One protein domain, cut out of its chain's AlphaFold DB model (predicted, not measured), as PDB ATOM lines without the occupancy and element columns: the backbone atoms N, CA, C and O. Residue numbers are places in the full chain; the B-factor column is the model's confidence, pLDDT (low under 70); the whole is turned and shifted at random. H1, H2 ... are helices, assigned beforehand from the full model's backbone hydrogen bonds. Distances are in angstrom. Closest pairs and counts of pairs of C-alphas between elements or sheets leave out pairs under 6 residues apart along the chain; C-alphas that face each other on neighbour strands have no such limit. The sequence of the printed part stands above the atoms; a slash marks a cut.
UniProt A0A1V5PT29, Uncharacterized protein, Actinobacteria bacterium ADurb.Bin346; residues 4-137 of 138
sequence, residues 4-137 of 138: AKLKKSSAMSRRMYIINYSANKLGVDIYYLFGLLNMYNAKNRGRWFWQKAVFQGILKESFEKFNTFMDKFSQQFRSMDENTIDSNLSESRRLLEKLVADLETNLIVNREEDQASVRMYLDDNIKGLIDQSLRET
ATOM      1  N   ALA A   4     -40.370 -12.398 -28.926       87.06
ATOM      2  CA  ALA A   4     -41.639 -11.688 -29.048       87.06
ATOM      3  C   ALA A   4     -42.826 -12.661 -29.051       87.06
ATOM      4  O   ALA A   4     -43.826 -12.433 -28.360       87.06
ATOM      5  N   LYS A   5     -42.697 -13.780 -29.771       88.50
ATOM      6  CA  LYS A   5     -43.681 -14.866 -29.756       88.50
ATOM      7  C   LYS A   5     -43.763 -15.533 -28.387       88.50
ATOM      8  O   LYS A   5     -44.858 -15.697 -27.840       88.50
ATOM      9  N   LEU A   6     -42.616 -15.833 -27.780       89.38
ATOM     10  CA  LEU A   6     -42.558 -16.477 -26.471       89.38
ATOM     11  C   LEU A   6     -43.220 -15.618 -25.380       89.38
ATOM     12  O   LEU A   6     -43.993 -16.138 -24.571       89.38
ATOM     13  N   LYS A   7     -43.036 -14.289 -25.404       89.31
ATOM     14  CA  LYS A   7     -43.720 -13.357 -24.489       89.31
ATOM     15  C   LYS A   7     -45.251 -13.458 -24.576       89.31
ATOM     16  O   LYS A   7     -45.918 -13.358 -23.542       89.31
ATOM     17  N   LYS A   8     -45.817 -13.721 -25.758       89.69
ATOM     18  CA  LYS A   8     -47.273 -13.840 -25.973       89.69
ATOM     19  C   LYS A   8     -47.862 -15.189 -25.547       89.69
ATOM     20  O   LYS A   8     -49.040 -15.234 -25.211       89.69
ATOM     21  N   SER A   9     -47.060 -16.254 -25.505       90.19
ATOM     22  CA  SER A   9     -47.529 -17.608 -25.160       90.19
ATOM     23  C   SER A   9     -48.058 -17.736 -23.716       90.19
ATOM     24  O   SER A   9     -47.983 -16.794 -22.913       90.19
ATOM     25  N   SER A  10     -48.633 -18.888 -23.359       89.56
ATOM     26  CA  SER A  10     -49.062 -19.164 -21.982       89.56
ATOM     27  C   SER A  10     -47.853 -19.293 -21.034       89.56
ATOM     28  O   SER A  10     -46.720 -19.491 -21.472       89.56
ATOM     29  N   ALA A  11     -48.056 -19.154 -19.719       86.69
ATOM     30  CA  ALA A  11     -46.963 -19.340 -18.753       86.69
ATOM     31  C   ALA A  11     -46.386 -20.765 -18.805       86.69
ATOM     32  O   ALA A  11     -45.170 -20.939 -18.737       86.69
ATOM     33  N   MET A  12     -47.256 -21.762 -18.997       87.81
ATOM     34  CA  MET A  12     -46.860 -23.160 -19.130       87.81
ATOM     35  C   MET A  12     -46.045 -23.392 -20.405       87.81
ATOM     36  O   MET A  12     -44.958 -23.961 -20.345       87.81
ATOM     37  N   SER A  13     -46.515 -22.869 -21.538       90.38
ATOM     38  CA  SER A  13     -45.839 -23.010 -22.828       90.38
ATOM     39  C   SER A  13     -44.488 -22.301 -22.840       90.38
ATOM     40  O   SER A  13     -43.498 -22.879 -23.287       90.38
ATOM     41  N   ARG A  14     -44.392 -21.112 -22.222       91.75
ATOM     42  CA  ARG A  14     -43.099 -20.453 -21.970       91.75
ATOM     43  C   ARG A  14     -42.154 -21.328 -21.174       91.75
ATOM     44  O   ARG A  14     -41.008 -21.514 -21.572       91.75
ATOM     45  N   ARG A  15     -42.620 -21.835 -20.033       92.38
ATOM     46  CA  ARG A  15     -41.803 -22.669 -19.155       92.38
ATOM     47  C   ARG A  15     -41.303 -23.900 -19.900       92.38
ATOM     48  O   ARG A  15     -40.109 -24.170 -19.855       92.38
ATOM     49  N   MET A  16     -42.185 -24.597 -20.613       93.12
ATOM     50  CA  MET A  16     -41.827 -25.788 -21.379       93.12
ATOM     51  C   MET A  16     -40.807 -25.476 -22.473       93.12
ATOM     52  O   MET A  16     -39.828 -26.203 -22.621       93.12
ATOM     53  N   TYR A  17     -40.986 -24.367 -23.194       93.06
ATOM     54  CA  TYR A  17     -40.028 -23.925 -24.202       93.06
ATOM     55  C   TYR A  17     -38.654 -23.635 -23.597       93.06
ATOM     56  O   TYR A  17     -37.649 -24.077 -24.143       93.06
ATOM     57  N   ILE A  18     -38.595 -22.922 -22.467       92.81
ATOM     58  CA  ILE A  18     -37.326 -22.615 -21.795       92.81
ATOM     59  C   ILE A  18     -36.644 -23.906 -21.330       92.81
ATOM     60  O   ILE A  18     -35.452 -24.076 -21.572       92.81
ATOM     61  N   ILE A  19     -37.390 -24.844 -20.732       94.38
ATOM     62  CA  ILE A  19     -36.856 -26.158 -20.342       94.38
ATOM     63  C   ILE A  19     -36.302 -26.888 -21.570       94.38
ATOM     64  O   ILE A  19     -35.171 -27.364 -21.528       94.38
ATOM     65  N   ASN A  20     -37.058 -26.936 -22.670       94.88
ATOM     66  CA  ASN A  20     -36.634 -27.578 -23.913       94.88
ATOM     67  C   ASN A  20     -35.373 -26.923 -24.490       94.88
ATOM     68  O   ASN A  20     -34.440 -27.610 -24.895       94.88
ATOM     69  N   TYR A  21     -35.322 -25.591 -24.522       93.38
ATOM     70  CA  TYR A  21     -34.157 -24.847 -24.991       93.38
ATOM     71  C   TYR A  21     -32.916 -25.180 -24.156       93.38
ATOM     72  O   TYR A  21     -31.871 -25.519 -24.712       93.38
ATOM     73  N   SER A  22     -33.042 -25.133 -22.830       93.81
ATOM     74  CA  SER A  22     -31.940 -25.407 -21.912       93.81
ATOM     75  C   SER A  22     -31.491 -26.865 -21.974       93.81
ATOM     76  O   SER A  22     -30.288 -27.108 -22.001       93.81
ATOM     77  N   ALA A  23     -32.421 -27.816 -22.085       93.31
ATOM     78  CA  ALA A  23     -32.109 -29.232 -22.262       93.31
ATOM     79  C   ALA A  23     -31.326 -29.463 -23.567       93.31
ATOM     80  O   ALA A  23     -30.232 -30.027 -23.540       93.31
ATOM     81  N   ASN A  24     -31.812 -28.931 -24.696       93.62
ATOM     82  CA  ASN A  24     -31.150 -29.098 -25.993       93.62
ATOM     83  C   ASN A  24     -29.725 -28.523 -25.993       93.62
ATOM     84  O   ASN A  24     -28.825 -29.086 -26.616       93.62
ATOM     85  N   LYS A  25     -29.482 -27.427 -25.262       93.00
ATOM     86  CA  LYS A  25     -28.135 -26.859 -25.083       93.00
ATOM     87  C   LYS A  25     -27.196 -27.730 -24.245       93.00
ATOM     88  O   LYS A  25     -25.992 -27.503 -24.307       93.00
ATOM     89  N   LEU A  26     -27.721 -28.698 -23.497       91.00
ATOM     90  CA  LEU A  26     -26.966 -29.707 -22.747       91.00
ATOM     91  C   LEU A  26     -26.798 -31.025 -23.524       91.00
ATOM     92  O   LEU A  26     -26.286 -31.996 -22.973       91.00
ATOM     93  N   GLY A  27     -27.247 -31.086 -24.784       90.44
ATOM     94  CA  GLY A  27     -27.250 -32.323 -25.571       90.44
ATOM     95  C   GLY A  27     -28.301 -33.335 -25.105       90.44
ATOM     96  O   GLY A  27     -28.181 -34.524 -25.384       90.44
ATOM     97  N   VAL A  28     -29.319 -32.872 -24.377       90.25
ATOM     98  CA  VAL A  28     -30.389 -33.701 -23.827       90.25
ATOM     99  C   VAL A  28     -31.720 -33.226 -24.394       90.25
ATOM    100  O   VAL A  28     -32.054 -32.053 -24.285       90.25
ATOM    101  N   ASP A  29     -32.515 -34.110 -24.990       91.94
ATOM    102  CA  ASP A  29     -33.868 -33.715 -25.384       91.94
ATOM    103  C   ASP A  29     -34.825 -33.702 -24.181       91.94
ATOM    104  O   ASP A  29     -34.606 -34.340 -23.145       91.94
ATOM    105  N   ILE A  30     -35.922 -32.961 -24.323       93.50
ATOM    106  CA  ILE A  30     -36.912 -32.810 -23.257       93.50
ATOM    107  C   ILE A  30     -37.593 -34.133 -22.873       93.50
ATOM    108  O   ILE A  30     -37.951 -34.318 -21.711       93.50
ATOM    109  N   TYR A  31     -37.744 -35.081 -23.795       94.75
ATOM    110  CA  TYR A  31     -38.360 -36.375 -23.503       94.75
ATOM    111  C   TYR A  31     -37.456 -37.240 -22.625       94.75
ATOM    112  O   TYR A  31     -37.957 -37.894 -21.714       94.75
ATOM    113  N   TYR A  32     -36.139 -37.205 -22.835       95.62
ATOM    114  CA  TYR A  32     -35.179 -37.848 -21.939       95.62
ATOM    115  C   TYR A  32     -35.217 -37.219 -20.543       95.62
ATOM    116  O   TYR A  32     -35.318 -37.941 -19.555       95.62
ATOM    117  N   LEU A  33     -35.220 -35.881 -20.449       94.88
ATOM    118  CA  LEU A  33     -35.319 -35.181 -19.164       94.88
ATOM    119  C   LEU A  33     -36.569 -35.607 -18.380       94.88
ATOM    120  O   LEU A  33     -36.475 -35.998 -17.217       94.88
ATOM    121  N   PHE A  34     -37.746 -35.548 -19.005       93.25
ATOM    122  CA  PHE A  34     -38.986 -35.968 -18.347       93.25
ATOM    123  C   PHE A  34     -39.043 -37.489 -18.127       93.25
ATOM    124  O   PHE A  34     -39.649 -37.934 -17.151       93.25
ATOM    125  N   GLY A  35     -38.352 -38.276 -18.955       94.00
ATOM    126  CA  GLY A  35     -38.110 -39.701 -18.743       94.00
ATOM    127  C   GLY A  35     -37.344 -39.976 -17.447       94.00
ATOM    128  O   GLY A  35     -37.821 -40.760 -16.633       94.00
ATOM    129  N   LEU A  36     -36.234 -39.274 -17.183       93.81
ATOM    130  CA  LEU A  36     -35.475 -39.393 -15.926       93.81
ATOM    131  C   LEU A  36     -36.346 -39.076 -14.704       93.81
ATOM    132  O   LEU A  36     -36.350 -39.808 -13.715       93.81
ATOM    133  N   LEU A  37     -37.116 -37.992 -14.780       91.19
ATOM    134  CA  LEU A  37     -37.997 -37.558 -13.695       91.19
ATOM    135  C   LEU A  37     -39.090 -38.599 -13.411       91.19
ATOM    136  O   LEU A  37     -39.369 -38.924 -12.254       91.19
ATOM    137  N   ASN A  38     -39.682 -39.174 -14.458       89.62
ATOM    138  CA  ASN A  38     -40.656 -40.250 -14.314       89.62
ATOM    139  C   ASN A  38     -40.031 -41.561 -13.835       89.62
ATOM    140  O   ASN A  38     -40.627 -42.236 -12.997       89.62
ATOM    141  N   MET A  39     -38.836 -41.907 -14.312       91.00
ATOM    142  CA  MET A  39     -38.084 -43.079 -13.869       91.00
ATOM    143  C   MET A  39     -37.779 -42.994 -12.372       91.00
ATOM    144  O   MET A  39     -37.984 -43.965 -11.643       91.00
ATOM    145  N   TYR A  40     -37.379 -41.816 -11.886       88.12
ATOM    146  CA  TYR A  40     -37.204 -41.569 -10.457       88.12
ATOM    147  C   TYR A  40     -38.494 -41.778  -9.668       88.12
ATOM    148  O   TYR A  40     -38.487 -42.495  -8.664       88.12
ATOM    149  N   ASN A  41     -39.614 -41.224 -10.135       82.50
ATOM    150  CA  ASN A  41     -40.909 -41.421  -9.481       82.50
ATOM    151  C   ASN A  41     -41.347 -42.892  -9.477       82.50
ATOM    152  O   ASN A  41     -41.874 -43.378  -8.475       82.50
ATOM    153  N   ALA A  42     -41.108 -43.614 -10.575       83.81
ATOM    154  CA  ALA A  42     -41.404 -45.037 -10.677       83.81
ATOM    155  C   ALA A  42     -40.596 -45.854  -9.654       83.81
ATOM    156  O   ALA A  42     -41.161 -46.725  -8.992       83.81
ATOM    157  N   LYS A  43     -39.308 -45.532  -9.462       83.19
ATOM    158  CA  LYS A  43     -38.444 -46.200  -8.474       83.19
ATOM    159  C   LYS A  43     -38.791 -45.854  -7.013       83.19
ATOM    160  O   LYS A  43     -38.592 -46.697  -6.145       83.19
ATOM    161  N   ASN A  44     -39.337 -44.665  -6.728       74.56
ATOM    162  CA  ASN A  44     -39.479 -44.135  -5.356       74.56
ATOM    163  C   ASN A  44     -40.921 -44.062  -4.795       74.56
ATOM    164  O   ASN A  44     -41.138 -43.435  -3.762       74.56
ATOM    165  N   ARG A  45     -41.886 -44.776  -5.399       56.81
ATOM    166  CA  ARG A  45     -43.309 -44.907  -4.988       56.81
ATOM    167  C   ARG A  45     -44.200 -43.659  -5.191       56.81
ATOM    168  O   ARG A  45     -44.407 -42.873  -4.275       56.81
ATOM    169  N   GLY A  46     -44.921 -43.637  -6.319       55.19
ATOM    170  CA  GLY A  46     -46.309 -43.134  -6.395       55.19
ATOM    171  C   GLY A  46     -46.533 -41.780  -7.087       55.19
ATOM    172  O   GLY A  46     -45.829 -40.816  -6.840       55.19
ATOM    173  N   ARG A  47     -47.541 -41.743  -7.974       49.59
ATOM    174  CA  ARG A  47     -47.841 -40.741  -9.021       49.59
ATOM    175  C   ARG A  47     -47.696 -39.244  -8.659       49.59
ATOM    176  O   ARG A  47     -48.261 -38.762  -7.685       49.59
ATOM    177  N   TRP A  48     -47.163 -38.533  -9.664       50.09
ATOM    178  CA  TRP A  48     -47.364 -37.121 -10.047       50.09
ATOM    179  C   TRP A  48     -46.294 -36.086  -9.631       50.09
ATOM    180  O   TRP A  48     -46.340 -35.445  -8.581       50.09
ATOM    181  N   PHE A  49     -45.371 -35.863 -10.578       56.12
ATOM    182  CA  PHE A  49     -44.251 -34.915 -10.562       56.12
ATOM    183  C   PHE A  49     -44.658 -33.436 -10.500       56.12
ATOM    184  O   PHE A  49     -43.925 -32.619  -9.953       56.12
ATOM    185  N   TRP A  50     -45.840 -33.089 -11.014       49.47
ATOM    186  CA  TRP A  50     -46.270 -31.691 -11.099       49.47
ATOM    187  C   TRP A  50     -46.851 -31.130  -9.798       49.47
ATOM    188  O   TRP A  50     -47.029 -29.919  -9.702       49.47
ATOM    189  N   GLN A  51     -47.127 -31.977  -8.795       45.62
ATOM    190  CA  GLN A  51     -47.634 -31.501  -7.505       45.62
ATOM    191  C   GLN A  51     -46.903 -32.051  -6.276       45.62
ATOM    192  O   GLN A  51     -46.771 -31.279  -5.331       45.62
ATOM    193  N   LYS A  52     -46.403 -33.303  -6.238       47.84
ATOM    194  CA  LYS A  52     -45.718 -33.854  -5.040       47.84
ATOM    195  C   LYS A  52     -44.768 -35.032  -5.338       47.84
ATOM    196  O   LYS A  52     -44.892 -36.085  -4.718       47.84
ATOM    197  N   ALA A  53     -43.787 -34.878  -6.230       48.19
ATOM    198  CA  ALA A  53     -42.632 -35.782  -6.186       48.19
ATOM    199  C   ALA A  53     -41.817 -35.453  -4.929       48.19
ATOM    200  O   ALA A  53     -41.237 -34.372  -4.823       48.19
ATOM    201  N   VAL A  54     -41.794 -36.360  -3.950       60.12
ATOM    202  CA  VAL A  54     -40.951 -36.205  -2.759       60.12
ATOM    203  C   VAL A  54     -39.537 -36.623  -3.143       60.12
ATOM    204  O   VAL A  54     -39.064 -37.686  -2.752       60.12
ATOM    205  N   PHE A  55     -38.865 -35.808  -3.960       72.56
ATOM    206  CA  PHE A  55     -37.418 -35.918  -4.082       72.56
ATOM    207  C   PHE A  55     -36.810 -35.867  -2.681       72.56
ATOM    208  O   PHE A  55     -37.300 -35.152  -1.800       72.56
ATOM    209  N   GLN A  56     -35.745 -36.630  -2.468       71.44
ATOM    210  CA  GLN A  56     -35.041 -36.680  -1.190       71.44
ATOM    211  C   GLN A  56     -33.584 -36.245  -1.357       71.44
ATOM    212  O   GLN A  56     -33.007 -36.353  -2.440       71.44
ATOM    213  N   GLY A  57     -32.991 -35.745  -0.270       79.56
ATOM    214  CA  GLY A  57     -31.580 -35.356  -0.222       79.56
ATOM    215  C   GLY A  57     -31.195 -34.316  -1.278       79.56
ATOM    216  O   GLY A  57     -31.938 -33.372  -1.539       79.56
ATOM    217  N   ILE A  58     -30.029 -34.516  -1.896       81.06
ATOM    218  CA  ILE A  58     -29.428 -33.603  -2.885       81.06
ATOM    219  C   ILE A  58     -30.361 -33.366  -4.078       81.06
ATOM    220  O   ILE A  58     -30.502 -32.239  -4.549       81.06
ATOM    221  N   LEU A  59     -31.064 -34.407  -4.527       86.31
ATOM    222  CA  LEU A  59     -31.947 -34.302  -5.681       86.31
ATOM    223  C   LEU A  59     -33.163 -33.407  -5.401       86.31
ATOM    224  O   LEU A  59     -33.616 -32.689  -6.292       86.31
ATOM    225  N   LYS A  60     -33.650 -33.387  -4.152       86.25
ATOM    226  CA  LYS A  60     -34.703 -32.455  -3.724       86.25
ATOM    227  C   LYS A  60     -34.247 -31.019  -3.866       86.25
ATOM    228  O   LYS A  60     -34.953 -30.206  -4.448       86.25
ATOM    229  N   GLU A  61     -33.058 -30.732  -3.359       87.75
ATOM    230  CA  GLU A  61     -32.490 -29.393  -3.387       87.75
ATOM    231  C   GLU A  61     -32.270 -28.911  -4.828       87.75
ATOM    232  O   GLU A  61     -32.660 -27.793  -5.171       87.75
ATOM    233  N   SER A  62     -31.704 -29.760  -5.691       90.56
ATOM    234  CA  SER A  62     -31.502 -29.446  -7.110       90.56
ATOM    235  C   SER A  62     -32.822 -29.230  -7.846       90.56
ATOM    236  O   SER A  62     -32.955 -28.251  -8.587       90.56
ATOM    237  N   PHE A  63     -33.826 -30.080  -7.601       91.12
ATOM    238  CA  PHE A  63     -35.149 -29.918  -8.196       91.12
ATOM    239  C   PHE A  63     -35.850 -28.647  -7.706       91.12
ATOM    240  O   PHE A  63     -36.330 -27.872  -8.527       91.12
ATOM    241  N   GLU A  64     -35.887 -28.388  -6.397       90.31
ATOM    242  CA  GLU A  64     -36.544 -27.205  -5.827       90.31
ATOM    243  C   GLU A  64     -35.886 -25.905  -6.298       90.31
ATOM    244  O   GLU A  64     -36.594 -24.957  -6.654       90.31
ATOM    245  N   LYS A  65     -34.548 -25.865  -6.366       93.19
ATOM    246  CA  LYS A  65     -33.799 -24.725  -6.918       93.19
ATOM    247  C   LYS A  65     -34.167 -24.475  -8.374       93.19
ATOM    248  O   LYS A  65     -34.530 -23.350  -8.718       93.19
ATOM    249  N   PHE A  66     -34.122 -25.513  -9.210       93.81
ATOM    250  CA  PHE A  66     -34.500 -25.399 -10.616       93.81
ATOM    251  C   PHE A  66     -35.967 -24.982 -10.773       93.81
ATOM    252  O   PHE A  66     -36.272 -24.044 -11.505       93.81
ATOM    253  N   ASN A  67     -36.878 -25.628 -10.045       91.62
ATOM    254  CA  ASN A  67     -38.312 -25.389 -10.135       91.62
ATOM    255  C   ASN A  67     -38.674 -23.957  -9.714       91.62
ATOM    256  O   ASN A  67     -39.345 -23.252 -10.463       91.62
ATOM    257  N   THR A  68     -38.147 -23.495  -8.577       92.88
ATOM    258  CA  THR A  68     -38.366 -22.129  -8.069       92.88
ATOM    259  C   THR A  68     -37.807 -21.079  -9.021       92.88
ATOM    260  O   THR A  68     -38.435 -20.043  -9.246       92.88
ATOM    261  N   PHE A  69     -36.625 -21.333  -9.591       95.25
ATOM    262  CA  PHE A  69     -36.038 -20.453 -10.593       95.25
ATOM    263  C   PHE A  69     -36.921 -20.377 -11.844       95.25
ATOM    264  O   PHE A  69     -37.264 -19.284 -12.289       95.25
ATOM    265  N   MET A  70     -37.353 -21.526 -12.370       93.12
ATOM    266  CA  MET A  70     -38.202 -21.606 -13.560       93.12
ATOM    267  C   MET A  70     -39.569 -20.945 -13.368       93.12
ATOM    268  O   MET A  70     -40.068 -20.294 -14.290       93.12
ATOM    269  N   ASP A  71     -40.166 -21.066 -12.182       90.69
ATOM    270  CA  ASP A  71     -41.403 -20.367 -11.829       90.69
ATOM    271  C   ASP A  71     -41.224 -18.848 -11.910       90.69
ATOM    272  O   ASP A  71     -41.951 -18.177 -12.644       90.69
ATOM    273  N   LYS A  72     -40.199 -18.306 -11.243       91.81
ATOM    274  CA  LYS A  72     -39.907 -16.865 -11.273       91.81
ATOM    275  C   LYS A  72     -39.576 -16.383 -12.682       91.81
ATOM    276  O   LYS A  72     -40.137 -15.388 -13.139       91.81
ATOM    277  N   PHE A  73     -38.715 -17.114 -13.389       93.38
ATOM    278  CA  PHE A  73     -38.284 -16.747 -14.730       93.38
ATOM    279  C   PHE A  73     -39.465 -16.727 -15.709       93.38
ATOM    280  O   PHE A  73     -39.679 -15.731 -16.391       93.38
ATOM    281  N   SER A  74     -40.294 -17.774 -15.735       90.31
ATOM    282  CA  SER A  74     -41.439 -17.862 -16.658       90.31
ATOM    283  C   SER A  74     -42.533 -16.816 -16.394       90.31
ATOM    284  O   SER A  74     -43.187 -16.359 -17.345       90.31
ATOM    285  N   GLN A  75     -42.721 -16.414 -15.130       88.44
ATOM    286  CA  GLN A  75     -43.646 -15.350 -14.726       88.44
ATOM    287  C   GLN A  75     -43.139 -13.968 -15.146       88.44
ATOM    288  O   GLN A  75     -43.893 -13.185 -15.725       88.44
ATOM    289  N   GLN A  76     -41.858 -13.685 -14.908       91.75
ATOM    290  CA  GLN A  76     -41.251 -12.380 -15.186       91.75
ATOM    291  C   GLN A  76     -40.779 -12.223 -16.640       91.75
ATOM    292  O   GLN A  76     -40.508 -11.108 -17.079       91.75
ATOM    293  N   PHE A  77     -40.745 -13.309 -17.422       91.81
ATOM    294  CA  PHE A  77     -40.245 -13.335 -18.802       91.81
ATOM    295  C   PHE A  77     -40.799 -12.204 -19.685       91.81
ATOM    296  O   PHE A  77     -40.095 -11.643 -20.522       91.81
ATOM    297  N   ARG A  78     -42.079 -11.851 -19.510       89.75
ATOM    298  CA  ARG A  78     -42.752 -10.820 -20.319       89.75
ATOM    299  C   ARG A  78     -42.140  -9.431 -20.147       89.75
ATOM    300  O   ARG A  78     -42.040  -8.698 -21.131       89.75
ATOM    301  N   SER A  79     -41.731  -9.092 -18.927       91.94
ATOM    302  CA  SER A  79     -41.207  -7.773 -18.563       91.94
ATOM    303  C   SER A  79     -39.686  -7.662 -18.663       91.94
ATOM    304  O   SER A  79     -39.164  -6.566 -18.516       91.94
ATOM    305  N   MET A  80     -38.975  -8.766 -18.902       93.81
ATOM    306  CA  MET A  80     -37.515  -8.769 -19.022       93.81
ATOM    307  C   MET A  80     -37.054  -8.237 -20.386       93.81
ATOM    308  O   MET A  80     -37.688  -8.493 -21.420       93.81
ATOM    309  N   ASP A  81     -35.941  -7.511 -20.384       93.94
ATOM    310  CA  ASP A  81     -35.153  -7.213 -21.580       93.94
ATOM    311  C   ASP A  81     -34.351  -8.446 -22.040       93.94
ATOM    312  O   ASP A  81     -34.274  -9.459 -21.340       93.94
ATOM    313  N   GLU A  82     -33.769  -8.372 -23.236       90.31
ATOM    314  CA  GLU A  82     -33.065  -9.503 -23.853       90.31
ATOM    315  C   GLU A  82     -31.814  -9.933 -23.075       90.31
ATOM    316  O   GLU A  82     -31.607 -11.131 -22.895       90.31
ATOM    317  N   ASN A  83     -31.039  -8.993 -22.520       93.25
ATOM    318  CA  ASN A  83     -29.843  -9.327 -21.738       93.25
ATOM    319  C   ASN A  83     -30.225 -10.087 -20.461       93.25
ATOM    320  O   ASN A  83     -29.596 -11.084 -20.094       93.25
ATOM    321  N   THR A  84     -31.294  -9.644 -19.798       94.94
ATOM    322  CA  THR A  84     -31.843 -10.330 -18.625       94.94
ATOM    323  C   THR A  84     -32.377 -11.718 -18.987       94.94
ATOM    324  O   THR A  84     -32.190 -12.667 -18.220       94.94
ATOM    325  N   ILE A  85     -33.018 -11.874 -20.149       94.06
ATOM    326  CA  ILE A  85     -33.468 -13.181 -20.647       94.06
ATOM    327  C   ILE A  85     -32.270 -14.109 -20.864       94.06
ATOM    328  O   ILE A  85     -32.286 -15.226 -20.349       94.06
ATOM    329  N   ASP A  86     -31.218 -13.656 -21.540       93.44
ATOM    330  CA  ASP A  86     -30.030 -14.468 -21.831       93.44
ATOM    331  C   ASP A  86     -29.271 -14.892 -20.567       93.44
ATOM    332  O   ASP A  86     -28.850 -16.051 -20.439       93.44
ATOM    333  N   SER A  87     -29.159 -13.991 -19.587       95.38
ATOM    334  CA  SER A  87     -28.598 -14.322 -18.274       95.38
ATOM    335  C   SER A  87     -29.427 -15.402 -17.573       95.38
ATOM    336  O   SER A  87     -28.876 -16.375 -17.055       95.38
ATOM    337  N   ASN A  88     -30.758 -15.278 -17.584       96.00
ATOM    338  CA  ASN A  88     -31.638 -16.272 -16.971       96.00
ATOM    339  C   ASN A  88     -31.656 -17.603 -17.736       96.00
ATOM    340  O   ASN A  88     -31.761 -18.659 -17.115       96.00
ATOM    341  N   LEU A  89     -31.503 -17.593 -19.063       94.69
ATOM    342  CA  LEU A  89     -31.332 -18.814 -19.852       94.69
ATOM    343  C   LEU A  89     -30.044 -19.538 -19.457       94.69
ATOM    344  O   LEU A  89     -30.070 -20.750 -19.231       94.69
ATOM    345  N   SER A  90     -28.947 -18.800 -19.306       94.88
ATOM    346  CA  SER A  90     -27.660 -19.352 -18.873       94.88
ATOM    347  C   SER A  90     -27.745 -19.977 -17.478       94.88
ATOM    348  O   SER A  90     -27.268 -21.096 -17.276       94.88
ATOM    349  N   GLU A  91     -28.416 -19.305 -16.543       96.06
ATOM    350  CA  GLU A  91     -28.640 -19.823 -15.191       96.06
ATOM    351  C   GLU A  91     -29.586 -21.034 -15.184       96.06
ATOM    352  O   GLU A  91     -29.292 -22.043 -14.542       96.06
ATOM    353  N   SER A  92     -30.670 -20.999 -15.969       95.25
ATOM    354  CA  SER A  92     -31.584 -22.140 -16.114       95.25
ATOM    355  C   SER A  92     -30.856 -23.390 -16.608       95.25
ATOM    356  O   SER A  92     -31.107 -24.485 -16.110       95.25
ATOM    357  N   ARG A  93     -29.914 -23.220 -17.547       95.38
ATOM    358  CA  ARG A  93     -29.089 -24.301 -18.084       95.38
ATOM    359  C   ARG A  93     -28.181 -24.880 -17.008       95.38
ATOM    360  O   ARG A  93     -28.143 -26.092 -16.863       95.38
ATOM    361  N   ARG A  94     -27.501 -24.033 -16.232       96.75
ATOM    362  CA  ARG A  94     -26.612 -24.463 -15.142       96.75
ATOM    363  C   ARG A  94     -27.363 -25.257 -14.068       96.75
ATOM    364  O   ARG A  94     -26.881 -26.280 -13.591       96.75
ATOM    365  N   LEU A  95     -28.554 -24.793 -13.686       96.38
ATOM    366  CA  LEU A  95     -29.403 -25.490 -12.718       96.38
ATOM    367  C   LEU A  95     -29.937 -26.813 -13.279       96.38
ATOM    368  O   LEU A  95     -29.962 -27.812 -12.561       96.38
ATOM    369  N   LEU A  96     -30.331 -26.830 -14.555       96.44
ATOM    370  CA  LEU A  96     -30.799 -28.039 -15.224       96.44
ATOM    371  C   LEU A  96     -29.687 -29.082 -15.372       96.44
ATOM    372  O   LEU A  96     -29.933 -30.254 -15.130       96.44
ATOM    373  N   GLU A  97     -28.471 -28.665 -15.719       96.50
ATOM    374  CA  GLU A  97     -27.300 -29.542 -15.815       96.50
ATOM    375  C   GLU A  97     -27.034 -30.259 -14.493       96.50
ATOM    376  O   GLU A  97     -26.903 -31.482 -14.470       96.50
ATOM    377  N   LYS A  98     -27.056 -29.513 -13.379       96.06
ATOM    378  CA  LYS A  98     -26.938 -30.090 -12.036       96.06
ATOM    379  C   LYS A  98     -28.057 -31.095 -11.755       96.06
ATOM    380  O   LYS A  98     -27.778 -32.198 -11.300       96.06
ATOM    381  N   LEU A  99     -29.309 -30.731 -12.042       95.25
ATOM    382  CA  LEU A  99     -30.459 -31.613 -11.830       95.25
ATOM    383  C   LEU A  99     -30.351 -32.908 -12.649       95.25
ATOM    384  O   LEU A  99     -30.608 -33.983 -12.116       95.25
ATOM    385  N   VAL A 100     -29.965 -32.817 -13.923       95.44
ATOM    386  CA  VAL A 100     -29.785 -33.982 -14.800       95.44
ATOM    387  C   VAL A 100     -28.661 -34.877 -14.283       95.44
ATOM    388  O   VAL A 100     -28.876 -36.077 -14.152       95.44
ATOM    389  N   ALA A 101     -27.509 -34.310 -13.919       94.94
ATOM    390  CA  ALA A 101     -26.392 -35.082 -13.375       94.94
ATOM    391  C   ALA A 101     -26.761 -35.797 -12.060       94.94
ATOM    392  O   ALA A 101     -26.429 -36.970 -11.873       94.94
ATOM    393  N   ASP A 102     -27.491 -35.120 -11.168       93.25
ATOM    394  CA  ASP A 102     -27.964 -35.708  -9.912       93.25
ATOM    395  C   ASP A 102     -28.985 -36.837 -10.166       93.25
ATOM    396  O   ASP A 102     -28.944 -37.863  -9.485       93.25
ATOM    397  N   LEU A 103     -29.875 -36.686 -11.160       93.62
ATOM    398  CA  LEU A 103     -30.809 -37.739 -11.583       93.62
ATOM    399  C   LEU A 103     -30.073 -38.950 -12.148       93.62
ATOM    400  O   LEU A 103     -30.340 -40.068 -11.721       93.62
ATOM    401  N   GLU A 104     -29.151 -38.739 -13.085       94.75
ATOM    402  CA  GLU A 104     -28.384 -39.811 -13.728       94.75
ATOM    403  C   GLU A 104     -27.562 -40.591 -12.699       94.75
ATOM    404  O   GLU A 104     -27.615 -41.821 -12.664       94.75
ATOM    405  N   THR A 105     -26.907 -39.878 -11.779       93.12
ATOM    406  CA  THR A 105     -26.148 -40.481 -10.676       93.12
ATOM    407  C   THR A 105     -27.055 -41.287  -9.747       93.12
ATOM    408  O   THR A 105     -26.734 -42.420  -9.395       93.12
ATOM    409  N   ASN A 106     -28.203 -40.733  -9.346       90.75
ATOM    410  CA  ASN A 106     -29.114 -41.411  -8.424       90.75
ATOM    411  C   ASN A 106     -29.800 -42.630  -9.060       90.75
ATOM    412  O   ASN A 106     -30.053 -43.630  -8.389       90.75
ATOM    413  N   LEU A 107     -30.102 -42.549 -10.356       91.38
ATOM    414  CA  LEU A 107     -30.777 -43.605 -11.100       91.38
ATOM    415  C   LEU A 107     -29.825 -44.666 -11.647       91.38
ATOM    416  O   LEU A 107     -30.333 -45.719 -12.048       91.38
ATOM    417  N   ILE A 108     -28.512 -44.405 -11.604       93.44
ATOM    418  CA  ILE A 108     -27.449 -45.214 -12.212       93.44
ATOM    419  C   ILE A 108     -27.722 -45.358 -13.715       93.44
ATOM    420  O   ILE A 108     -27.870 -46.457 -14.235       93.44
ATOM    421  N   VAL A 109     -27.894 -44.216 -14.380       95.50
ATOM    422  CA  VAL A 109     -28.176 -44.119 -15.816       95.50
ATOM    423  C   VAL A 109     -26.918 -43.651 -16.531       95.50
ATOM    424  O   VAL A 109     -26.369 -42.598 -16.199       95.50
ATOM    425  N   ASN A 110     -26.498 -44.398 -17.547       93.81
ATOM    426  CA  ASN A 110     -25.511 -43.948 -18.512       93.81
ATOM    427  C   ASN A 110     -26.239 -43.291 -19.688       93.81
ATOM    428  O   ASN A 110     -26.877 -43.969 -20.490       93.81
ATOM    429  N   ARG A 111     -26.137 -41.965 -19.817       91.31
ATOM    430  CA  ARG A 111     -26.854 -41.190 -20.843       91.31
ATOM    431  C   ARG A 111     -26.670 -41.728 -22.265       91.31
ATOM    432  O   ARG A 111     -27.613 -41.659 -23.052       91.31
ATOM    433  N   GLU A 112     -25.475 -42.207 -22.599       90.88
ATOM    434  CA  GLU A 112     -25.147 -42.676 -23.950       90.88
ATOM    435  C   GLU A 112     -25.788 -44.034 -24.254       90.88
ATOM    436  O   GLU A 112     -26.257 -44.263 -25.367       90.88
ATOM    437  N   GLU A 113     -25.862 -44.908 -23.253       93.75
ATOM    438  CA  GLU A 113     -26.332 -46.290 -23.403       93.75
ATOM    439  C   GLU A 113     -27.840 -46.422 -23.128       93.75
ATOM    440  O   GLU A 113     -28.552 -47.154 -23.817       93.75
ATOM    441  N   ASP A 114     -28.355 -45.660 -22.164       94.75
ATOM    442  CA  ASP A 114     -29.706 -45.807 -21.616       94.75
ATOM    443  C   ASP A 114     -30.715 -44.810 -22.198       94.75
ATOM    444  O   ASP A 114     -31.870 -44.754 -21.775       94.75
ATOM    445  N   GLN A 115     -30.330 -44.002 -23.189       93.06
ATOM    446  CA  GLN A 115     -31.191 -42.926 -23.686       93.06
ATOM    447  C   GLN A 115     -32.578 -43.423 -24.121       93.06
ATOM    448  O   GLN A 115     -33.599 -42.793 -23.836       93.06
ATOM    449  N   ALA A 116     -32.627 -44.565 -24.813       93.06
ATOM    450  CA  ALA A 116     -33.874 -45.166 -25.270       93.06
ATOM    451  C   ALA A 116     -34.714 -45.712 -24.105       93.06
ATOM    452  O   ALA A 116     -35.917 -45.456 -24.063       93.06
ATOM    453  N   SER A 117     -34.090 -46.407 -23.149       94.25
ATOM    454  CA  SER A 117     -34.787 -47.003 -22.003       94.25
ATOM    455  C   SER A 117     -35.356 -45.928 -21.074       94.25
ATOM    456  O   SER A 117     -36.506 -46.026 -20.652       94.25
ATOM    457  N   VAL A 118     -34.617 -44.838 -20.843       95.31
ATOM    458  CA  VAL A 118     -35.077 -43.683 -20.057       95.31
ATOM    459  C   VAL A 118     -36.303 -43.027 -20.692       95.31
ATOM    460  O   VAL A 118     -37.276 -42.737 -19.994       95.31
ATOM    461  N   ARG A 119     -36.310 -42.828 -22.018       94.06
ATOM    462  CA  ARG A 119     -37.462 -42.234 -22.722       94.06
ATOM    463  C   ARG A 119     -38.735 -43.077 -22.593       94.06
ATOM    464  O   ARG A 119     -39.822 -42.507 -22.628       94.06
ATOM    465  N   MET A 120     -38.632 -44.394 -22.395       92.31
ATOM    466  CA  MET A 120     -39.803 -45.262 -22.188       92.31
ATOM    467  C   MET A 120     -40.537 -44.991 -20.869       92.31
ATOM    468  O   MET A 120     -41.692 -45.380 -20.730       92.31
ATOM    469  N   TYR A 121     -39.904 -44.308 -19.910       91.50
ATOM    470  CA  TYR A 121     -40.571 -43.875 -18.680       91.50
ATOM    471  C   TYR A 121     -41.429 -42.621 -18.871       91.50
ATOM    472  O   TYR A 121     -42.175 -42.246 -17.962       91.50
ATOM    473  N   LEU A 122     -41.342 -41.946 -20.021       90.62
ATOM    474  CA  LEU A 122     -42.171 -40.783 -20.290       90.62
ATOM    475  C   LEU A 122     -43.649 -41.187 -20.376       90.62
ATOM    476  O   LEU A 122     -44.044 -41.995 -21.206       90.62
ATOM    477  N   ASP A 123     -44.462 -40.572 -19.524       86.00
ATOM    478  CA  ASP A 123     -45.908 -40.769 -19.499       86.00
ATOM    479  C   ASP A 123     -46.562 -40.079 -20.705       86.00
ATOM    480  O   ASP A 123     -46.231 -38.932 -21.019       86.00
ATOM    481  N   ASP A 124     -47.522 -40.747 -21.346       89.50
ATOM    482  CA  ASP A 124     -48.187 -40.237 -22.551       89.50
ATOM    483  C   ASP A 124     -48.909 -38.900 -22.319       89.50
ATOM    484  O   ASP A 124     -48.937 -38.054 -23.217       89.50
ATOM    485  N   ASN A 125     -49.433 -38.643 -21.113       87.94
ATOM    486  CA  ASN A 125     -50.064 -37.355 -20.809       87.94
ATOM    487  C   ASN A 125     -49.020 -36.239 -20.741       87.94
ATOM    488  O   ASN A 125     -49.262 -35.130 -21.218       87.94
ATOM    489  N   ILE A 126     -47.847 -36.524 -20.166       87.12
ATOM    490  CA  ILE A 126     -46.735 -35.566 -20.122       87.12
ATOM    491  C   ILE A 126     -46.215 -35.316 -21.533       87.12
ATOM    492  O   ILE A 126     -45.991 -34.164 -21.896       87.12
ATOM    493  N   LYS A 127     -46.072 -36.367 -22.344       91.94
ATOM    494  CA  LYS A 127     -45.702 -36.233 -23.752       91.94
ATOM    495  C   LYS A 127     -46.679 -35.325 -24.499       91.94
ATOM    496  O   LYS A 127     -46.247 -34.365 -25.130       91.94
ATOM    497  N   GLY A 128     -47.985 -35.556 -24.350       91.56
ATOM    498  CA  GLY A 128     -49.021 -34.703 -24.937       91.56
ATOM    499  C   GLY A 128     -48.931 -33.246 -24.473       91.56
ATOM    500  O   GLY A 128     -49.031 -32.330 -25.289       91.56
ATOM    501  N   LEU A 129     -48.666 -33.019 -23.183       89.75
ATOM    502  CA  LEU A 129     -48.479 -31.680 -22.618       89.75
ATOM    503  C   LEU A 129     -47.233 -30.976 -23.172       89.75
ATOM    504  O   LEU A 129     -47.297 -29.780 -23.467       89.75
ATOM    505  N   ILE A 130     -46.112 -31.693 -23.309       91.69
ATOM    506  CA  ILE A 130     -44.881 -31.187 -23.933       91.69
ATOM    507  C   ILE A 130     -45.190 -30.771 -25.369       91.69
ATOM    508  O   ILE A 130     -44.959 -29.618 -25.734       91.69
ATOM    509  N   ASP A 131     -45.772 -31.672 -26.157       93.38
ATOM    510  CA  ASP A 131     -46.042 -31.444 -27.573       93.38
ATOM    511  C   ASP A 131     -46.996 -30.261 -27.782       93.38
ATOM    512  O   ASP A 131     -46.742 -29.397 -28.622       93.38
ATOM    513  N   GLN A 132     -48.068 -30.173 -26.988       91.44
ATOM    514  CA  GLN A 132     -49.002 -29.047 -27.028       91.44
ATOM    515  C   GLN A 132     -48.304 -27.727 -26.677       91.44
ATOM    516  O   GLN A 132     -48.419 -26.747 -27.414       91.44
ATOM    517  N   SER A 133     -47.543 -27.710 -25.581       89.62
ATOM    518  CA  SER A 133     -46.839 -26.515 -25.103       89.62
ATOM    519  C   SER A 133     -45.807 -26.006 -26.116       89.62
ATOM    520  O   SER A 133     -45.655 -24.799 -26.321       89.62
ATOM    521  N   LEU A 134     -45.092 -26.924 -26.773       89.56
ATOM    522  CA  LEU A 134     -44.098 -26.577 -27.785       89.56
ATOM    523  C   LEU A 134     -44.749 -26.101 -29.089       89.56
ATOM    524  O   LEU A 134     -44.248 -25.156 -29.692       89.56
ATOM    525  N   ARG A 135     -45.903 -26.648 -29.493       89.75
ATOM    526  CA  ARG A 135     -46.655 -26.144 -30.661       89.75
ATOM    527  C   ARG A 135     -47.133 -24.704 -30.496       89.75
ATOM    528  O   ARG A 135     -47.136 -23.959 -31.464       89.75
ATOM    529  N   GLU A 136     -47.502 -24.289 -29.287       83.19
ATOM    530  CA  GLU A 136     -47.906 -22.899 -29.017       83.19
ATOM    531  C   GLU A 136     -46.743 -21.895 -29.115       83.19
ATOM    532  O   GLU A 136     -46.961 -20.682 -29.177       83.19
ATOM    533  N   THR A 137     -45.502 -22.387 -29.096       80.88
ATOM    534  CA  THR A 137     -44.281 -21.569 -29.116       80.88
ATOM    535  C   THR A 137     -43.465 -21.717 -30.404       80.88
ATOM    536  O   THR A 137     -42.637 -20.845 -30.669       80.88
TER     537      THR A 137
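This is residues 4 to 137 of the 138 residues of an uncharacterized protein of Actinobacteria bacterium ADurb.Bin346 (UniProt A0A1V5PT29). A long helical hairpin, H5 and H6, makes the length of the domain, and two helices, H2 and H3, pack on one side of it: H2 crosses both legs, H3 packs on H6. H8 covers the side of H2 away from the hairpin, while the short H1, H4 and H7 lie at the edges, H1 and H7 towards opposite ends. The printed part has 134 residues with eight named helices, H1 to H8 in order along the chain, and no named strand; the class is all helix. It is compact, with a radius of gyration of the C-alphas of 14.5 A, and spans 40 by 29 by 28 A.

H6, residues 82 to 107, is the longest helix. H5, residues 57 to 76, touches it and the two form a hairpin, opposite ways at a shallow tilt of 24 degrees; the closest C-alphas, of Ser 62 and Leu 99, are 5.3 A apart. H2, residues 11 to 25, touches residues 89 to 96 of H6, only just about perpendicular at 70.3 degrees, with the C-alphas of Ser 22 and Arg 93 closest at 4.9 A. With residues 11 to 15, H2 touches residues 70 to 75 of H5 at a steep tilt of 58 degrees, opposite ways; C-alphas 15 and 74 are closest, 5.4 A apart. H3, residues 30 to 43, touches residues 100 to 107 of H6 at a steep tilt of 39 degrees, the same way, closest at C-alphas 36 and 103, 6.6 A. H2 and H3 touch, about perpendicular at 81 degrees, closest at C-alphas 20 and 30, 5.3 A. H8, residues 124 to 135, touches H2, about perpendicular at 88 degrees, closest at C-alphas 13 and 133, 4.3 A; H5 and H8 are apart. H7, residues 115 to 119, touches H3, closest at C-alphas 35 and 119, 4.8 A. H4, residues 49 to 52, only just touches H3, with 3 pairs of C-alphas within 8 A, closest at C-alphas 41 and 49, 7.4 A. H1, residues 4 to 8, is close to H2 but not clearly touching; C-alphas 6 and 14 are closest, 6.0 A. Every O i to N i+4 pair is within hydrogen-bond range in H2, H3, H5, H6, H7 and H8; H1 has 0 of 1, with 1 of 2 O i to N i+3 pairs within range, and H4 is too short for an O i to N i+4 pair.

H6 measures 36.5 A from first to last C-alpha, from (-33.065, -9.503, -23.853) to (-30.777, -43.605, -11.100). H5 measures 29.1 A, H2 21.2 A, H3 20.0 A and H8 16.3 A. H1 begins at C-alpha 4, (-41.639, -11.688, -29.048).

The C-alphas of Arg 45 and Asp 81 are the two farthest apart, 42.0 A. The printed part has no cut and no long link; H6 to H7 is short, the others tight. Mean pLDDT of the printed part is 88.3; residues 45 to 54 are under 70.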